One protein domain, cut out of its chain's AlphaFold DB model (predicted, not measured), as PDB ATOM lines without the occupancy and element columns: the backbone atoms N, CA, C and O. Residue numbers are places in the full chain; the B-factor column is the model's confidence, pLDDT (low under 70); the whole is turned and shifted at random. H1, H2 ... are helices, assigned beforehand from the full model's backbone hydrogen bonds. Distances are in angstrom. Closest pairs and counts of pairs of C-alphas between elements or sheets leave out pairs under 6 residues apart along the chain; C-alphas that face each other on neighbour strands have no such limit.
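This is residues 17 to 100 and 116 to 142 of the 194 residues of an uncharacterized protein of Acidobacteria bacterium (UniProt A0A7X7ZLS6). The longest helix, H3, crosses H4, which lies in the middle; H1 packs on residues 81 to 85 of H4 at about a right angle, and the first part of H5 packs on residues 83 to 90 of H4. The short helix H2 lies at one end of the long axis and the last part of H5 at the other, where residues 137 to 142 stick out. The printed part has 111 residues, with five named helices, H1 to H5 in chain order, and no named strand; the class is all helix. It is only just compact, close to loose, with a radius of gyration of the C-alphas of 15.6 A, and elongated, spanning 56 by 31 by 22 A.

H3, residues 50 to 71, is 30.7 A long from first to last C-alpha. H4, residues 77 to 94, is 25.7 A long and begins with C-alpha 77 at (29.559, 9.361, 18.422). H5, residues 120 to 140, is 30.3 A long and ends with C-alpha 140 at (17.138, 12.013, -1.832). H1, residues 17 to 26, begins with C-alpha 17 at (40.830, 6.649, 28.309) and is 14.7 A long. H2 is residues 35 to 40, 8.7 A long.

H4 is the hub, touching H1, H3 and H5. H3 and H4 touch, with the closest C-alphas, those of Tyr 56 and Ile 88, 5.5 A apart; they run opposite ways at a steep tilt of 64 degrees. H1 touches H4 with the C-alphas of Phe 23 and Cys 85 closest, 5.4 A apart, and is about perpendicular to it at 73 degrees. Residues 120 to 127 of H5 touch H4; the closest C-alphas are those of His 86 and Pro 120, 5.0 A apart, and the two helices run opposite ways at a shallow tilt of 29 degrees. The helix packing is mostly crossed, but only just, with 1 of these 3 pairs at a shallow tilt. H1 and H3 are near each other, with 8 pairs of C-alphas within 10 A. H2 is close to H3 but not clearly touching, the closest C-alphas, those of Pro 35 and Tyr 50, being 6.1 A apart. H2 is apart from H4 and from H5, and H1 is apart from H5. In H1, H2, H3, H4 and H5 every O i to N i+4 pair is within hydrogen-bond range.

The two C-alphas farthest apart are those of Gly 41 and Gly 142, at 55.6 A. Residues 101 to 115 are not printed, and C-alphas 100 and 116 are 13.6 A apart across this cut, which falls in the link from H4 to H5. Of the links that are printed whole, H3 to H4 is tight, and H1 to H2 and H2 to H3 are short. The mean pLDDT of the printed part is 84.2, with values under 70 at residues 95 to 100, 116 to 118 and 139 to 142.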
ATOM      1  N   ASN A  17      40.715   8.045  27.880       82.75
ATOM      2  CA  ASN A  17      40.830   6.649  28.309       82.75
ATOM      3  C   ASN A  17      40.011   5.682  27.434       82.75
ATOM      4  O   ASN A  17      40.489   4.608  27.057       82.75
ATOM      5  N   GLU A  18      38.770   6.053  27.114       86.50
ATOM      6  CA  GLU A  18      37.907   5.267  26.231       86.50
ATOM      7  C   GLU A  18      38.440   5.288  24.801       86.50
ATOM      8  O   GLU A  18      38.426   4.258  24.125       86.50
ATOM      9  N   LEU A  19      38.968   6.433  24.360       89.88
ATOM     10  CA  LEU A  19      39.549   6.574  23.031       89.88
ATOM     11  C   LEU A  19      40.810   5.718  22.865       89.88
ATOM     12  O   LEU A  19      40.922   5.026  21.863       89.88
ATOM     13  N   ILE A  20      41.706   5.668  23.857       91.38
ATOM     14  CA  ILE A  20      42.886   4.780  23.850       91.38
ATOM     15  C   ILE A  20      42.457   3.316  23.703       91.38
ATOM     16  O   ILE A  20      43.045   2.555  22.935       91.38
ATOM     17  N   THR A  21      41.391   2.916  24.397       90.31
ATOM     18  CA  THR A  21      40.863   1.548  24.294       90.31
ATOM     19  C   THR A  21      40.349   1.252  22.881       90.31
ATOM     20  O   THR A  21      40.670   0.206  22.319       90.31
ATOM     21  N   LYS A  22      39.594   2.179  22.276       91.00
ATOM     22  CA  LYS A  22      39.110   2.060  20.888       91.00
ATOM     23  C   LYS A  22      40.259   2.091  19.875       91.00
ATOM     24  O   LYS A  22      40.242   1.328  18.911       91.00
ATOM     25  N   PHE A  23      41.281   2.902  20.129       92.38
ATOM     26  CA  PHE A  23      42.477   3.000  19.304       92.38
ATOM     27  C   PHE A  23      43.222   1.666  19.250       92.38
ATOM     28  O   PHE A  23      43.488   1.173  18.160       92.38
ATOM     29  N   ARG A  24      43.453   1.014  20.399       89.69
ATOM     30  CA  ARG A  24      44.080  -0.322  20.465       89.69
ATOM     31  C   ARG A  24      43.287  -1.402  19.711       89.69
ATOM     32  O   ARG A  24      43.871  -2.380  19.259       89.69
ATOM     33  N   ILE A  25      41.968  -1.242  19.558       88.75
ATOM     34  CA  ILE A  25      41.130  -2.153  18.757       88.75
ATOM     35  C   ILE A  25      41.338  -1.916  17.254       88.75
ATOM     36  O   ILE A  25      41.430  -2.875  16.492       88.75
ATOM     37  N   LEU A  26      41.396  -0.652  16.822       86.31
ATOM     38  CA  LEU A  26      41.551  -0.282  15.409       86.31
ATOM     39  C   LEU A  26      42.993  -0.443  14.905       86.31
ATOM     40  O   LEU A  26      43.204  -0.812  13.752       86.31
ATOM     41  N   TYR A  27      43.967  -0.204  15.780       87.12
ATOM     42  CA  TYR A  27      45.399  -0.240  15.506       87.12
ATOM     43  C   TYR A  27      46.117  -1.155  16.507       87.12
ATOM     44  O   TYR A  27      46.889  -0.683  17.337       87.12
ATOM     45  N   PRO A  28      45.907  -2.484  16.430       83.62
ATOM     46  CA  PRO A  28      46.473  -3.432  17.395       83.62
ATOM     47  C   PRO A  28      48.004  -3.533  17.344       83.62
ATOM     48  O   PRO A  28      48.608  -4.101  18.247       83.62
ATOM     49  N   ASN A  29      48.623  -3.012  16.283       82.31
ATOM     50  CA  ASN A  29      50.070  -3.035  16.094       82.31
ATOM     51  C   ASN A  29      50.773  -1.800  16.672       82.31
ATOM     52  O   ASN A  29      51.996  -1.798  16.687       82.31
ATOM     53  N   ILE A  30      50.024  -0.774  17.096       85.75
ATOM     54  CA  ILE A  30      50.582   0.453  17.669       85.75
ATOM     55  C   ILE A  30      50.368   0.409  19.175       85.75
ATOM     56  O   ILE A  30      49.229   0.481  19.651       85.75
ATOM     57  N   ASP A  31      51.456   0.283  19.931       86.75
ATOM     58  CA  ASP A  31      51.357   0.262  21.386       86.75
ATOM     59  C   ASP A  31      51.159   1.674  21.946       86.75
ATOM     60  O   ASP A  31      51.786   2.646  21.523       86.75
ATOM     61  N   THR A  32      50.255   1.798  22.910       90.06
ATOM     62  CA  THR A  32      49.835   3.086  23.469       90.06
ATOM     63  C   THR A  32      49.837   3.007  24.980       90.06
ATOM     64  O   THR A  32      49.323   2.047  25.542       90.06
ATOM     65  N   GLN A  33      50.364   4.013  25.667       91.12
ATOM     66  CA  GLN A  33      50.383   4.044  27.127       91.12
ATOM     67  C   GLN A  33      49.034   4.524  27.680       91.12
ATOM     68  O   GLN A  33      48.522   5.578  27.293       91.12
ATOM     69  N   SER A  34      48.458   3.777  28.623       88.75
ATOM     70  CA  SER A  34      47.229   4.188  29.307       88.75
ATOM     71  C   SER A  34      47.501   5.253  30.389       88.75
ATOM     72  O   SER A  34      48.608   5.342  30.920       88.75
ATOM     73  N   PRO A  35      46.500   6.049  30.800       85.38
ATOM     74  CA  PRO A  35      46.688   7.058  31.848       85.38
ATOM     75  C   PRO A  35      47.044   6.443  33.205       85.38
ATOM     76  O   PRO A  35      47.816   7.017  33.972       85.38
ATOM     77  N   SER A  36      46.506   5.257  33.509       87.25
ATOM     78  CA  SER A  36      46.872   4.494  34.708       87.25
ATOM     79  C   SER A  36      48.326   4.024  34.678       87.25
ATOM     80  O   SER A  36      48.999   4.043  35.708       87.25
ATOM     81  N   GLU A  37      48.823   3.630  33.503       87.88
ATOM     82  CA  GLU A  37      50.231   3.270  33.305       87.88
ATOM     83  C   GLU A  37      51.128   4.504  33.459       87.88
ATOM     84  O   GLU A  37      52.100   4.465  34.210       87.88
ATOM     85  N   ALA A  38      50.742   5.636  32.862       86.75
ATOM     86  CA  ALA A  38      51.469   6.898  32.985       86.75
ATOM     87  C   ALA A  38      51.571   7.379  34.444       86.75
ATOM     88  O   ALA A  38      52.644   7.776  34.894       86.75
ATOM     89  N   GLY A  39      50.484   7.281  35.219       82.75
ATOM     90  CA  GLY A  39      50.467   7.659  36.637       82.75
ATOM     91  C   GLY A  39      51.300   6.752  37.554       82.75
ATOM     92  O   GLY A  39      51.620   7.148  38.674       82.75
ATOM     93  N   THR A  40      51.657   5.550  37.095       88.62
ATOM     94  CA  THR A  40      52.446   4.562  37.855       88.62
ATOM     95  C   THR A  40      53.856   4.349  37.302       88.62
ATOM     96  O   THR A  40      54.639   3.622  37.911       88.62
ATOM     97  N   GLY A  41      54.207   5.001  36.187       84.75
ATOM     98  CA  GLY A  41      55.502   4.842  35.521       84.75
ATOM     99  C   GLY A  41      55.665   3.500  34.799       84.75
ATOM    100  O   GLY A  41      56.787   3.027  34.645       84.75
ATOM    101  N   LEU A  42      54.562   2.872  34.390       86.81
ATOM    102  CA  LEU A  42      54.555   1.631  33.612       86.81
ATOM    103  C   LEU A  42      54.425   1.929  32.114       86.81
ATOM    104  O   LEU A  42      53.947   2.997  31.732       86.81
ATOM    105  N   ASN A  43      54.816   0.964  31.276       84.94
ATOM    106  CA  ASN A  43      54.664   1.028  29.817       84.94
ATOM    107  C   ASN A  43      55.265   2.308  29.196       84.94
ATOM    108  O   ASN A  43      54.656   2.987  28.373       84.94
ATOM    109  N   THR A  44      56.445   2.703  29.682       88.44
ATOM    110  CA  THR A  44      57.170   3.904  29.225       88.44
ATOM    111  C   THR A  44      57.876   3.704  27.884       88.44
ATOM    112  O   THR A  44      58.476   4.637  27.360       88.44
ATOM    113  N   ASP A  45      57.863   2.478  27.378       86.00
ATOM    114  CA  ASP A  45      58.406   2.020  26.105       86.00
ATOM    115  C   ASP A  45      57.338   1.874  25.009       86.00
ATOM    116  O   ASP A  45      57.686   1.537  23.878       86.00
ATOM    117  N   ALA A  46      56.069   2.173  25.314       86.31
ATOM    118  CA  ALA A  46      55.002   2.241  24.321       86.31
ATOM    119  C   ALA A  46      55.352   3.212  23.183       86.31
ATOM    120  O   ALA A  46      55.960   4.264  23.406       86.31
ATOM    121  N   GLU A  47      54.900   2.896  21.969       87.19
ATOM    122  CA  GLU A  47      55.150   3.728  20.787       87.19
ATOM    123  C   GLU A  47      54.528   5.123  20.926       87.19
ATOM    124  O   GLU A  47      55.142   6.126  20.555       87.19
ATOM    125  N   ILE A  48      53.330   5.201  21.517       89.00
ATOM    126  CA  ILE A  48      52.671   6.464  21.854       89.00
ATOM    127  C   ILE A  48      52.483   6.562  23.367       89.00
ATOM    128  O   ILE A  48      51.629   5.899  23.958       89.00
ATOM    129  N   LEU A  49      53.243   7.455  24.000       91.06
ATOM    130  CA  LEU A  49      53.058   7.808  25.408       91.06
ATOM    131  C   LEU A  49      51.754   8.582  25.627       91.06
ATOM    132  O   LEU A  49      51.287   9.294  24.737       91.06
ATOM    133  N   TYR A  50      51.207   8.518  26.843       88.94
ATOM    134  CA  TYR A  50      49.918   9.138  27.170       88.94
ATOM    135  C   TYR A  50      49.893  10.646  26.870       88.94
ATOM    136  O   TYR A  50      48.936  11.155  26.293       88.94
ATOM    137  N   THR A  51      50.974  11.361  27.194       88.06
ATOM    138  CA  THR A  51      51.099  12.804  26.929       88.06
ATOM    139  C   THR A  51      51.129  13.130  25.438       88.06
ATOM    140  O   THR A  51      50.589  14.147  25.015       88.06
ATOM    141  N   SER A  52      51.757  12.270  24.633       89.00
ATOM    142  CA  SER A  52      51.787  12.425  23.176       89.00
ATOM    143  C   SER A  52      50.419  12.113  22.575       89.00
ATOM    144  O   SER A  52      49.966  12.821  21.682       89.00
ATOM    145  N   PHE A  53      49.731  11.099  23.107       91.56
ATOM    146  CA  PHE A  53      48.373  10.747  22.705       91.56
ATOM    147  C   PHE A  53      47.389  11.895  22.969       91.56
ATOM    148  O   PHE A  53      46.600  12.226  22.091       91.56
ATOM    149  N   ASP A  54      47.467  12.540  24.137       89.81
ATOM    150  CA  ASP A  54      46.659  13.724  24.471       89.81
ATOM    151  C   ASP A  54      46.921  14.890  23.502       89.81
ATOM    152  O   ASP A  54      45.995  15.527  22.998       89.81
ATOM    153  N   PHE A  55      48.183  15.130  23.141       89.94
ATOM    154  CA  PHE A  55      48.519  16.135  22.133       89.94
ATOM    155  C   PHE A  55      47.920  15.811  20.752       89.94
ATOM    156  O   PHE A  55      47.270  16.667  20.151       89.94
ATOM    157  N   TYR A  56      48.084  14.576  20.263       92.06
ATOM    158  CA  TYR A  56      47.507  14.149  18.983       92.06
ATOM    159  C   TYR A  56      45.980  14.178  18.987       92.06
ATOM    160  O   TYR A  56      45.377  14.518  17.972       92.06
ATOM    161  N   TYR A  57      45.354  13.862  20.119       91.75
ATOM    162  CA  TYR A  57      43.911  13.962  20.288       91.75
ATOM    163  C   TYR A  57      43.416  15.398  20.084       91.75
ATOM    164  O   TYR A  57      42.490  15.607  19.304       91.75
ATOM    165  N   ASN A  58      44.058  16.390  20.708       90.12
ATOM    166  CA  ASN A  58      43.662  17.793  20.552       90.12
ATOM    167  C   ASN A  58      43.788  18.269  19.093       90.12
ATOM    168  O   ASN A  58      42.868  18.895  18.571       90.12
ATOM    169  N   LEU A  59      44.874  17.898  18.401       90.62
ATOM    170  CA  LEU A  59      45.023  18.179  16.967       90.62
ATOM    171  C   LEU A  59      43.932  17.499  16.128       90.62
ATOM    172  O   LEU A  59      43.368  18.114  15.224       90.62
ATOM    173  N   ALA A  60      43.611  16.243  16.444       92.44
ATOM    174  CA  ALA A  60      42.621  15.465  15.709       92.44
ATOM    175  C   ALA A  60      41.214  16.045  15.863       92.44
ATOM    176  O   ALA A  60      40.456  16.051  14.897       92.44
ATOM    177  N   VAL A  61      40.867  16.554  17.046       91.94
ATOM    178  CA  VAL A  61      39.586  17.232  17.289       91.94
ATOM    179  C   VAL A  61      39.469  18.493  16.433       91.94
ATOM    180  O   VAL A  61      38.465  18.662  15.736       91.94
ATOM    181  N   ASP A  62      40.502  19.338  16.427       91.50
ATOM    182  CA  ASP A  62      40.519  20.572  15.635       91.50
ATOM    183  C   ASP A  62      40.440  20.279  14.130       91.50
ATOM    184  O   ASP A  62      39.686  20.919  13.389       91.50
ATOM    185  N   GLU A  63      41.198  19.293  13.648       91.81
ATOM    186  CA  GLU A  63      41.170  18.921  12.237       91.81
ATOM    187  C   GLU A  63      39.833  18.285  11.837       91.81
ATOM    188  O   GLU A  63      39.270  18.642  10.796       91.81
ATOM    189  N   LEU A  64      39.288  17.388  12.661       92.69
ATOM    190  CA  LEU A  64      38.008  16.746  12.383       92.69
ATOM    191  C   LEU A  64      36.885  17.781  12.293       92.69
ATOM    192  O   LEU A  64      36.104  17.726  11.345       92.69
ATOM    193  N   ALA A  65      36.841  18.759  13.203       90.69
ATOM    194  CA  ALA A  65      35.864  19.845  13.151       90.69
ATOM    195  C   ALA A  65      35.916  20.592  11.806       90.69
ATOM    196  O   ALA A  65      34.893  20.746  11.137       90.69
ATOM    197  N   ASN A  66      37.120  20.948  11.344       90.69
ATOM    198  CA  ASN A  66      37.308  21.600  10.046       90.69
ATOM    199  C   ASN A  66      36.843  20.720   8.871       90.69
ATOM    200  O   ASN A  66      36.205  21.212   7.938       90.69
ATOM    201  N   ILE A  67      37.140  19.417   8.896       90.94
ATOM    202  CA  ILE A  67      36.721  18.484   7.839       90.94
ATOM    203  C   ILE A  67      35.193  18.348   7.797       90.94
ATOM    204  O   ILE A  67      34.608  18.342   6.708       90.94
ATOM    205  N   LEU A  68      34.545  18.233   8.957       90.69
ATOM    206  CA  LEU A  68      33.091  18.103   9.057       90.69
ATOM    207  C   LEU A  68      32.374  19.353   8.553       90.69
ATOM    208  O   LEU A  68      31.411  19.224   7.791       90.69
ATOM    209  N   ASP A  69      32.889  20.536   8.886       89.81
ATOM    210  CA  ASP A  69      32.369  21.810   8.388       89.81
ATOM    211  C   ASP A  69      32.505  21.911   6.862       89.81
ATOM    212  O   ASP A  69      31.529  22.201   6.161       89.81
ATOM    213  N   LEU A  70      33.684  21.581   6.318       89.56
ATOM    214  CA  LEU A  70      33.941  21.603   4.874       89.56
ATOM    215  C   LEU A  70      33.047  20.630   4.098       89.56
ATOM    216  O   LEU A  70      32.556  20.963   3.018       89.56
ATOM    217  N   ARG A  71      32.830  19.423   4.634       87.31
ATOM    218  CA  ARG A  71      32.008  18.383   3.995       87.31
ATOM    219  C   ARG A  71      30.512  18.526   4.307       87.31
ATOM    220  O   ARG A  71      29.694  17.871   3.663       87.31
ATOM    221  N   SER A  72      30.130  19.392   5.251       87.25
ATOM    222  CA  SER A  72      28.740  19.602   5.692       87.25
ATOM    223  C   SER A  72      28.029  18.299   6.097       87.25
ATOM    224  O   SER A  72      26.861  18.061   5.749       87.25
ATOM    225  N   ILE A  73      28.752  17.445   6.823       86.25
ATOM    226  CA  ILE A  73      28.278  16.161   7.350       86.25
ATOM    227  C   ILE A  73      28.302  16.174   8.878       86.25
ATOM    228  O   ILE A  73      29.043  16.926   9.498       86.25
ATOM    229  N   THR A  74      27.479  15.324   9.485       86.75
ATOM    230  CA  THR A  74      27.468  15.101  10.935       86.75
ATOM    231  C   THR A  74      27.775  13.634  11.194       86.75
ATOM    232  O   THR A  74      27.334  12.773  10.428       86.75
ATOM    233  N   LEU A  75      28.559  13.360  12.233       86.06
ATOM    234  CA  LEU A  75      28.944  12.009  12.627       86.06
ATOM    235  C   LEU A  75      28.113  11.549  13.824       86.06
ATOM    236  O   LEU A  75      27.705  12.352  14.664       86.06
ATOM    237  N   THR A  76      27.877  10.243  13.921       87.62
ATOM    238  CA  THR A  76      27.488   9.629  15.194       87.62
ATOM    239  C   THR A  76      28.698   9.560  16.122       87.62
ATOM    240  O   THR A  76      29.833   9.522  15.653       87.62
ATOM    241  N   SER A  77      28.473   9.440  17.431       84.75
ATOM    242  CA  SER A  77      29.559   9.361  18.422       84.75
ATOM    243  C   SER A  77      30.609   8.294  18.090       84.75
ATOM    244  O   SER A  77      31.804   8.546  18.136       84.75
ATOM    245  N   THR A  78      30.169   7.116  17.650       86.62
ATOM    246  CA  THR A  78      31.052   6.011  17.248       86.62
ATOM    247  C   THR A  78      31.841   6.280  15.965       86.62
ATOM    248  O   THR A  78      32.938   5.753  15.801       86.62
ATOM    249  N   GLN A  79      31.290   7.066  15.036       90.19
ATOM    250  CA  GLN A  79      31.984   7.470  13.809       90.19
ATOM    251  C   GLN A  79      33.022   8.546  14.113       90.19
ATOM    252  O   GLN A  79      34.107   8.515  13.543       90.19
ATOM    253  N   GLU A  80      32.701   9.457  15.031       91.19
ATOM    254  CA  GLU A  80      33.627  10.461  15.547       91.19
ATOM    255  C   GLU A  80      34.813   9.798  16.256       91.19
ATOM    256  O   GLU A  80      35.956  10.066  15.904       91.19
ATOM    257  N   ASP A  81      34.559   8.832  17.146       91.25
ATOM    258  CA  ASP A  81      35.605   8.029  17.792       91.25
ATOM    259  C   ASP A  81      36.558   7.374  16.780       91.25
ATOM    260  O   ASP A  81      37.781   7.425  16.928       91.25
ATOM    261  N   ALA A  82      35.997   6.736  15.747       90.56
ATOM    262  CA  ALA A  82      36.777   6.065  14.715       90.56
ATOM    263  C   ALA A  82      37.581   7.067  13.874       90.56
ATOM    264  O   ALA A  82      38.759   6.836  13.604       90.56
ATOM    265  N   ALA A  83      36.973   8.199  13.505       93.00
ATOM    266  CA  ALA A  83      37.635   9.267  12.766       93.00
ATOM    267  C   ALA A  83      38.818   9.855  13.553       93.00
ATOM    268  O   ALA A  83      39.906  10.008  12.999       93.00
ATOM    269  N   LEU A  84      38.637  10.096  14.854       93.50
ATOM    270  CA  LEU A  84      39.703  10.550  15.746       93.50
ATOM    271  C   LEU A  84      40.837   9.524  15.841       93.50
ATOM    272  O   LEU A  84      42.003   9.897  15.753       93.50
ATOM    273  N   CYS A  85      40.523   8.229  15.946       93.62
ATOM    274  CA  CYS A  85      41.551   7.184  15.951       93.62
ATOM    275  C   CYS A  85      42.360   7.162  14.643       93.62
ATOM    276  O   CYS A  85      43.580   7.011  14.686       93.62
ATOM    277  N   HIS A  86      41.705   7.336  13.490       92.94
ATOM    278  CA  HIS A  86      42.389   7.407  12.197       92.94
ATOM    279  C   HIS A  86      43.317   8.626  12.090       92.94
ATOM    280  O   HIS A  86      44.432   8.488  11.593       92.94
ATOM    281  N   LEU A  87      42.893   9.792  12.587       92.38
ATOM    282  CA  LEU A  87      43.718  11.007  12.610       92.38
ATOM    283  C   LEU A  87      44.912  10.885  13.563       92.38
ATOM    284  O   LEU A  87      46.024  11.254  13.199       92.38
ATOM    285  N   ILE A  88      44.721  10.317  14.754       92.06
ATOM    286  CA  ILE A  88      45.822  10.098  15.705       92.06
ATOM    287  C   ILE A  88      46.877   9.157  15.105       92.06
ATOM    288  O   ILE A  88      48.071   9.431  15.210       92.06
ATOM    289  N   ALA A  89      46.449   8.081  14.437       89.75
ATOM    290  CA  ALA A  89      47.366   7.180  13.741       89.75
ATOM    291  C   ALA A  89      48.099   7.885  12.585       89.75
ATOM    292  O   ALA A  89      49.298   7.690  12.419       89.75
ATOM    293  N   ASP A  90      47.404   8.738  11.825       88.81
ATOM    294  CA  ASP A  90      47.997   9.555  10.758       88.81
ATOM    295  C   ASP A  90      49.095  10.487  11.305       88.81
ATOM    296  O   ASP A  90      50.212  10.495  10.793       88.81
ATOM    297  N   TYR A  91      48.835  11.206  12.402       89.06
ATOM    298  CA  TYR A  91      49.834  12.085  13.019       89.06
ATOM    299  C   TYR A  91      51.026  11.344  13.610       89.06
ATOM    300  O   TYR A  91      52.162  11.805  13.476       89.06
ATOM    301  N   PHE A  92      50.783  10.209  14.268       86.88
ATOM    302  CA  PHE A  92      51.858   9.378  14.796       86.88
ATOM    303  C   PHE A  92      52.798   8.939  13.671       86.88
ATOM    304  O   PHE A  92      54.016   9.079  13.764       86.88
ATOM    305  N   GLU A  93      52.226   8.465  12.570       80.62
ATOM    306  CA  GLU A  93      53.008   7.987  11.445       80.62
ATOM    307  C   GLU A  93      53.718   9.122  10.694       80.62
ATOM    308  O   GLU A  93      54.866   8.936  10.294       80.62
ATOM    309  N   GLN A  94      53.095  10.298  10.539       77.00
ATOM    310  CA  GLN A  94      53.739  11.496   9.972       77.00
ATOM    311  C   GLN A  94      54.924  11.977  10.813       77.00
ATOM    312  O   GLN A  94      55.874  12.549  10.276       77.00
ATOM    313  N   GLY A  95      54.884  11.731  12.124       68.69
ATOM    314  CA  GLY A  95      55.984  12.005  13.043       68.69
ATOM    315  C   GLY A  95      57.217  11.125  12.812       68.69
ATOM    316  O   GLY A  95      58.302  11.474  13.282       68.69
ATOM    317  N   ASN A  96      57.090  10.021  12.067       67.06
ATOM    318  CA  ASN A  96      58.222   9.161  11.757       67.06
ATOM    319  C   ASN A  96      59.039   9.742  10.585       67.06
ATOM    320  O   ASN A  96      58.488  10.012   9.517       67.06
ATOM    321  N   PRO A  97      60.374   9.883  10.717       53.91
ATOM    322  CA  PRO A  97      61.237  10.404   9.647       53.91
ATOM    323  C   PRO A  97      61.207   9.542   8.370       53.91
ATOM    324  O   PRO A  97      61.506  10.028   7.279       53.91
ATOM    325  N   ASP A  98      60.767   8.289   8.503       51.34
ATOM    326  CA  ASP A  98      60.524   7.324   7.433       51.34
ATOM    327  C   ASP A  98      59.078   7.353   6.899       51.34
ATOM    328  O   ASP A  98      58.649   6.420   6.227       51.34
ATOM    329  N   TRP A  99      58.308   8.421   7.134       49.28
ATOM    330  CA  TRP A  99      56.957   8.609   6.577       49.28
ATOM    331  C   TRP A  99      56.913   8.468   5.041       49.28
ATOM    332  O   TRP A  99      55.933   7.988   4.473       49.28
ATOM    333  N   ASN A 100      58.015   8.799   4.357       47.16
ATOM    334  CA  ASN A 100      58.199   8.574   2.916       47.16
ATOM    335  C   ASN A 100      58.791   7.191   2.554       47.16
ATOM    336  O   ASN A 100      58.989   6.898   1.369       47.16
ATOM    337  N   GLU A 116      49.574   1.064  -1.466       50.12
ATOM    338  CA  GLU A 116      48.205   0.614  -1.663       50.12
ATOM    339  C   GLU A 116      47.283   1.381  -0.725       50.12
ATOM    340  O   GLU A 116      47.624   1.582   0.438       50.12
ATOM    341  N   LYS A 117      46.130   1.784  -1.261       55.09
ATOM    342  CA  LYS A 117      45.109   2.696  -0.724       55.09
ATOM    343  C   LYS A 117      44.542   2.317   0.665       55.09
ATOM    344  O   LYS A 117      43.342   2.041   0.784       55.09
ATOM    345  N   THR A 118      45.379   2.172   1.682       61.94
ATOM    346  CA  THR A 118      45.107   1.543   2.981       61.94
ATOM    347  C   THR A 118      45.687   2.305   4.179       61.94
ATOM    348  O   THR A 118      45.581   1.807   5.296       61.94
ATOM    349  N   GLY A 119      46.267   3.499   3.993       73.94
ATOM    350  CA  GLY A 119      46.793   4.294   5.114       73.94
ATOM    351  C   GLY A 119      45.688   4.818   6.053       73.94
ATOM    352  O   GLY A 119      44.528   4.885   5.633       73.94
ATOM    353  N   PRO A 120      46.011   5.240   7.295       83.69
ATOM    354  CA  PRO A 120      45.035   5.819   8.227       83.69
ATOM    355  C   PRO A 120      44.236   6.972   7.623       83.69
ATOM    356  O   PRO A 120      43.014   7.021   7.763       83.69
ATOM    357  N   ARG A 121      44.906   7.839   6.855       86.62
ATOM    358  CA  ARG A 121      44.264   8.952   6.156       86.62
ATOM    359  C   ARG A 121      43.246   8.505   5.112       86.62
ATOM    360  O   ARG A 121      42.148   9.041   5.033       86.62
ATOM    361  N   GLU A 122      43.578   7.482   4.338       84.12
ATOM    362  CA  GLU A 122      42.669   6.943   3.326       84.12
ATOM    363  C   GLU A 122      41.524   6.145   3.962       84.12
ATOM    364  O   GLU A 122      40.427   6.091   3.408       84.12
ATOM    365  N   ALA A 123      41.756   5.513   5.117       85.12
ATOM    366  CA  ALA A 123      40.703   4.882   5.908       85.12
ATOM    367  C   ALA A 123      39.709   5.926   6.442       85.12
ATOM    368  O   ALA A 123      38.500   5.716   6.322       85.12
ATOM    369  N   LEU A 124      40.209   7.071   6.926       89.88
ATOM    370  CA  LEU A 124      39.388   8.225   7.288       89.88
ATOM    371  C   LEU A 124      38.564   8.711   6.092       89.88
ATOM    372  O   LEU A 124      37.343   8.799   6.195       89.88
ATOM    373  N   ASP A 125      39.200   8.971   4.948       89.75
ATOM    374  CA  ASP A 125      38.496   9.464   3.760       89.75
ATOM    375  C   ASP A 125      37.402   8.491   3.301       89.75
ATOM    376  O   ASP A 125      36.279   8.915   3.036       89.75
ATOM    377  N   LYS A 126      37.666   7.176   3.304       88.94
ATOM    378  CA  LYS A 126      36.644   6.160   2.997       88.94
ATOM    379  C   LYS A 126      35.476   6.185   3.980       88.94
ATOM    380  O   LYS A 126      34.332   6.039   3.552       88.94
ATOM    381  N   LEU A 127      35.747   6.330   5.278       89.69
ATOM    382  CA  LEU A 127      34.709   6.421   6.303       89.69
ATOM    383  C   LEU A 127      33.838   7.662   6.072       89.69
ATOM    384  O   LEU A 127      32.610   7.559   6.057       89.69
ATOM    385  N   LEU A 128      34.455   8.813   5.808       92.44
ATOM    386  CA  LEU A 128      33.739  10.061   5.546       92.44
ATOM    387  C   LEU A 128      32.945  10.006   4.235       92.44
ATOM    388  O   LEU A 128      31.791  10.432   4.210       92.44
ATOM    389  N   ASP A 129      33.503   9.421   3.175       91.19
ATOM    390  CA  ASP A 129      32.827   9.254   1.886       91.19
ATOM    391  C   ASP A 129      31.593   8.343   2.004       91.19
ATOM    392  O   ASP A 129      30.543   8.624   1.418       91.19
ATOM    393  N   GLN A 130      31.681   7.264   2.792       88.12
ATOM    394  CA  GLN A 130      30.541   6.384   3.073       88.12
ATOM    395  C   GLN A 130      29.424   7.124   3.815       88.12
ATOM    396  O   GLN A 130      28.247   6.969   3.480       88.12
ATOM    397  N   ILE A 131      29.785   7.949   4.797       88.44
ATOM    398  CA  ILE A 131      28.830   8.736   5.581       88.44
ATOM    399  C   ILE A 131      28.192   9.821   4.717       88.44
ATOM    400  O   ILE A 131      26.977  10.005   4.753       88.44
ATOM    401  N   GLU A 132      28.979  10.498   3.887       88.56
ATOM    402  CA  GLU A 132      28.481  11.497   2.950       88.56
ATOM    403  C   GLU A 132      27.521  10.873   1.925       88.56
ATOM    404  O   GLU A 132      26.446  11.420   1.654       88.56
ATOM    405  N   ALA A 133      27.860   9.697   1.388       87.25
ATOM    406  CA  ALA A 133      26.991   8.948   0.487       87.25
ATOM    407  C   ALA A 133      25.674   8.544   1.170       87.25
ATOM    408  O   ALA A 133      24.600   8.734   0.590       87.25
ATOM    409  N   ALA A 134      25.736   8.057   2.413       83.94
ATOM    410  CA  ALA A 134      24.556   7.723   3.207       83.94
ATOM    411  C   ALA A 134      23.687   8.964   3.484       83.94
ATOM    412  O   ALA A 134      22.480   8.943   3.243       83.94
ATOM    413  N   ALA A 135      24.295  10.081   3.891       82.38
ATOM    414  CA  ALA A 135      23.596  11.339   4.137       82.38
ATOM    415  C   ALA A 135      22.902  11.869   2.869       82.38
ATOM    416  O   ALA A 135      21.748  12.310   2.919       82.38
ATOM    417  N   LYS A 136      23.560  11.785   1.704       81.94
ATOM    418  CA  LYS A 136      22.969  12.147   0.404       81.94
ATOM    419  C   LYS A 136      21.813  11.222   0.018       81.94
ATOM    420  O   LYS A 136      20.805  11.709  -0.501       81.94
ATOM    421  N   ALA A 137      21.928   9.919   0.272       74.44
ATOM    422  CA  ALA A 137      20.868   8.952  -0.003       74.44
ATOM    423  C   ALA A 137      19.613   9.228   0.844       74.44
ATOM    424  O   ALA A 137      18.512   9.296   0.294       74.44
ATOM    425  N   THR A 138      19.772   9.503   2.142       70.31
ATOM    426  CA  THR A 138      18.650   9.856   3.028       70.31
ATOM    427  C   THR A 138      17.963  11.151   2.585       70.31
ATOM    428  O   THR A 138      16.735  11.202   2.525       70.31
ATOM    429  N   ARG A 139      18.729  12.172   2.163       64.19
ATOM    430  CA  ARG A 139      18.170  13.427   1.619       64.19
ATOM    431  C   ARG A 139      17.369  13.210   0.330       64.19
ATOM    432  O   ARG A 139      16.315  13.815   0.163       64.19
ATOM    433  N   ARG A 140      17.842  12.344  -0.576       58.78
ATOM    434  CA  ARG A 140      17.138  12.013  -1.832       58.78
ATOM    435  C   ARG A 140      15.895  11.149  -1.617       58.78
ATOM    436  O   ARG A 140      14.956  11.256  -2.394       58.78
ATOM    437  N   SER A 141      15.869  10.333  -0.564       57.34
ATOM    438  CA  SER A 141      14.742   9.447  -0.250       57.34
ATOM    439  C   SER A 141      13.514  10.172   0.325       57.34
ATOM    440  O   SER A 141      12.505   9.521   0.586       57.34
ATOM    441  N   GLY A 142      13.564  11.489   0.565       47.47
ATOM    442  CA  GLY A 142      12.422  12.248   1.099       47.47
ATOM    443  C   GLY A 142      12.040  11.903   2.546       47.47
ATOM    444  O   GLY A 142      11.102  12.490   3.086       47.47
TER     445      GLY A 142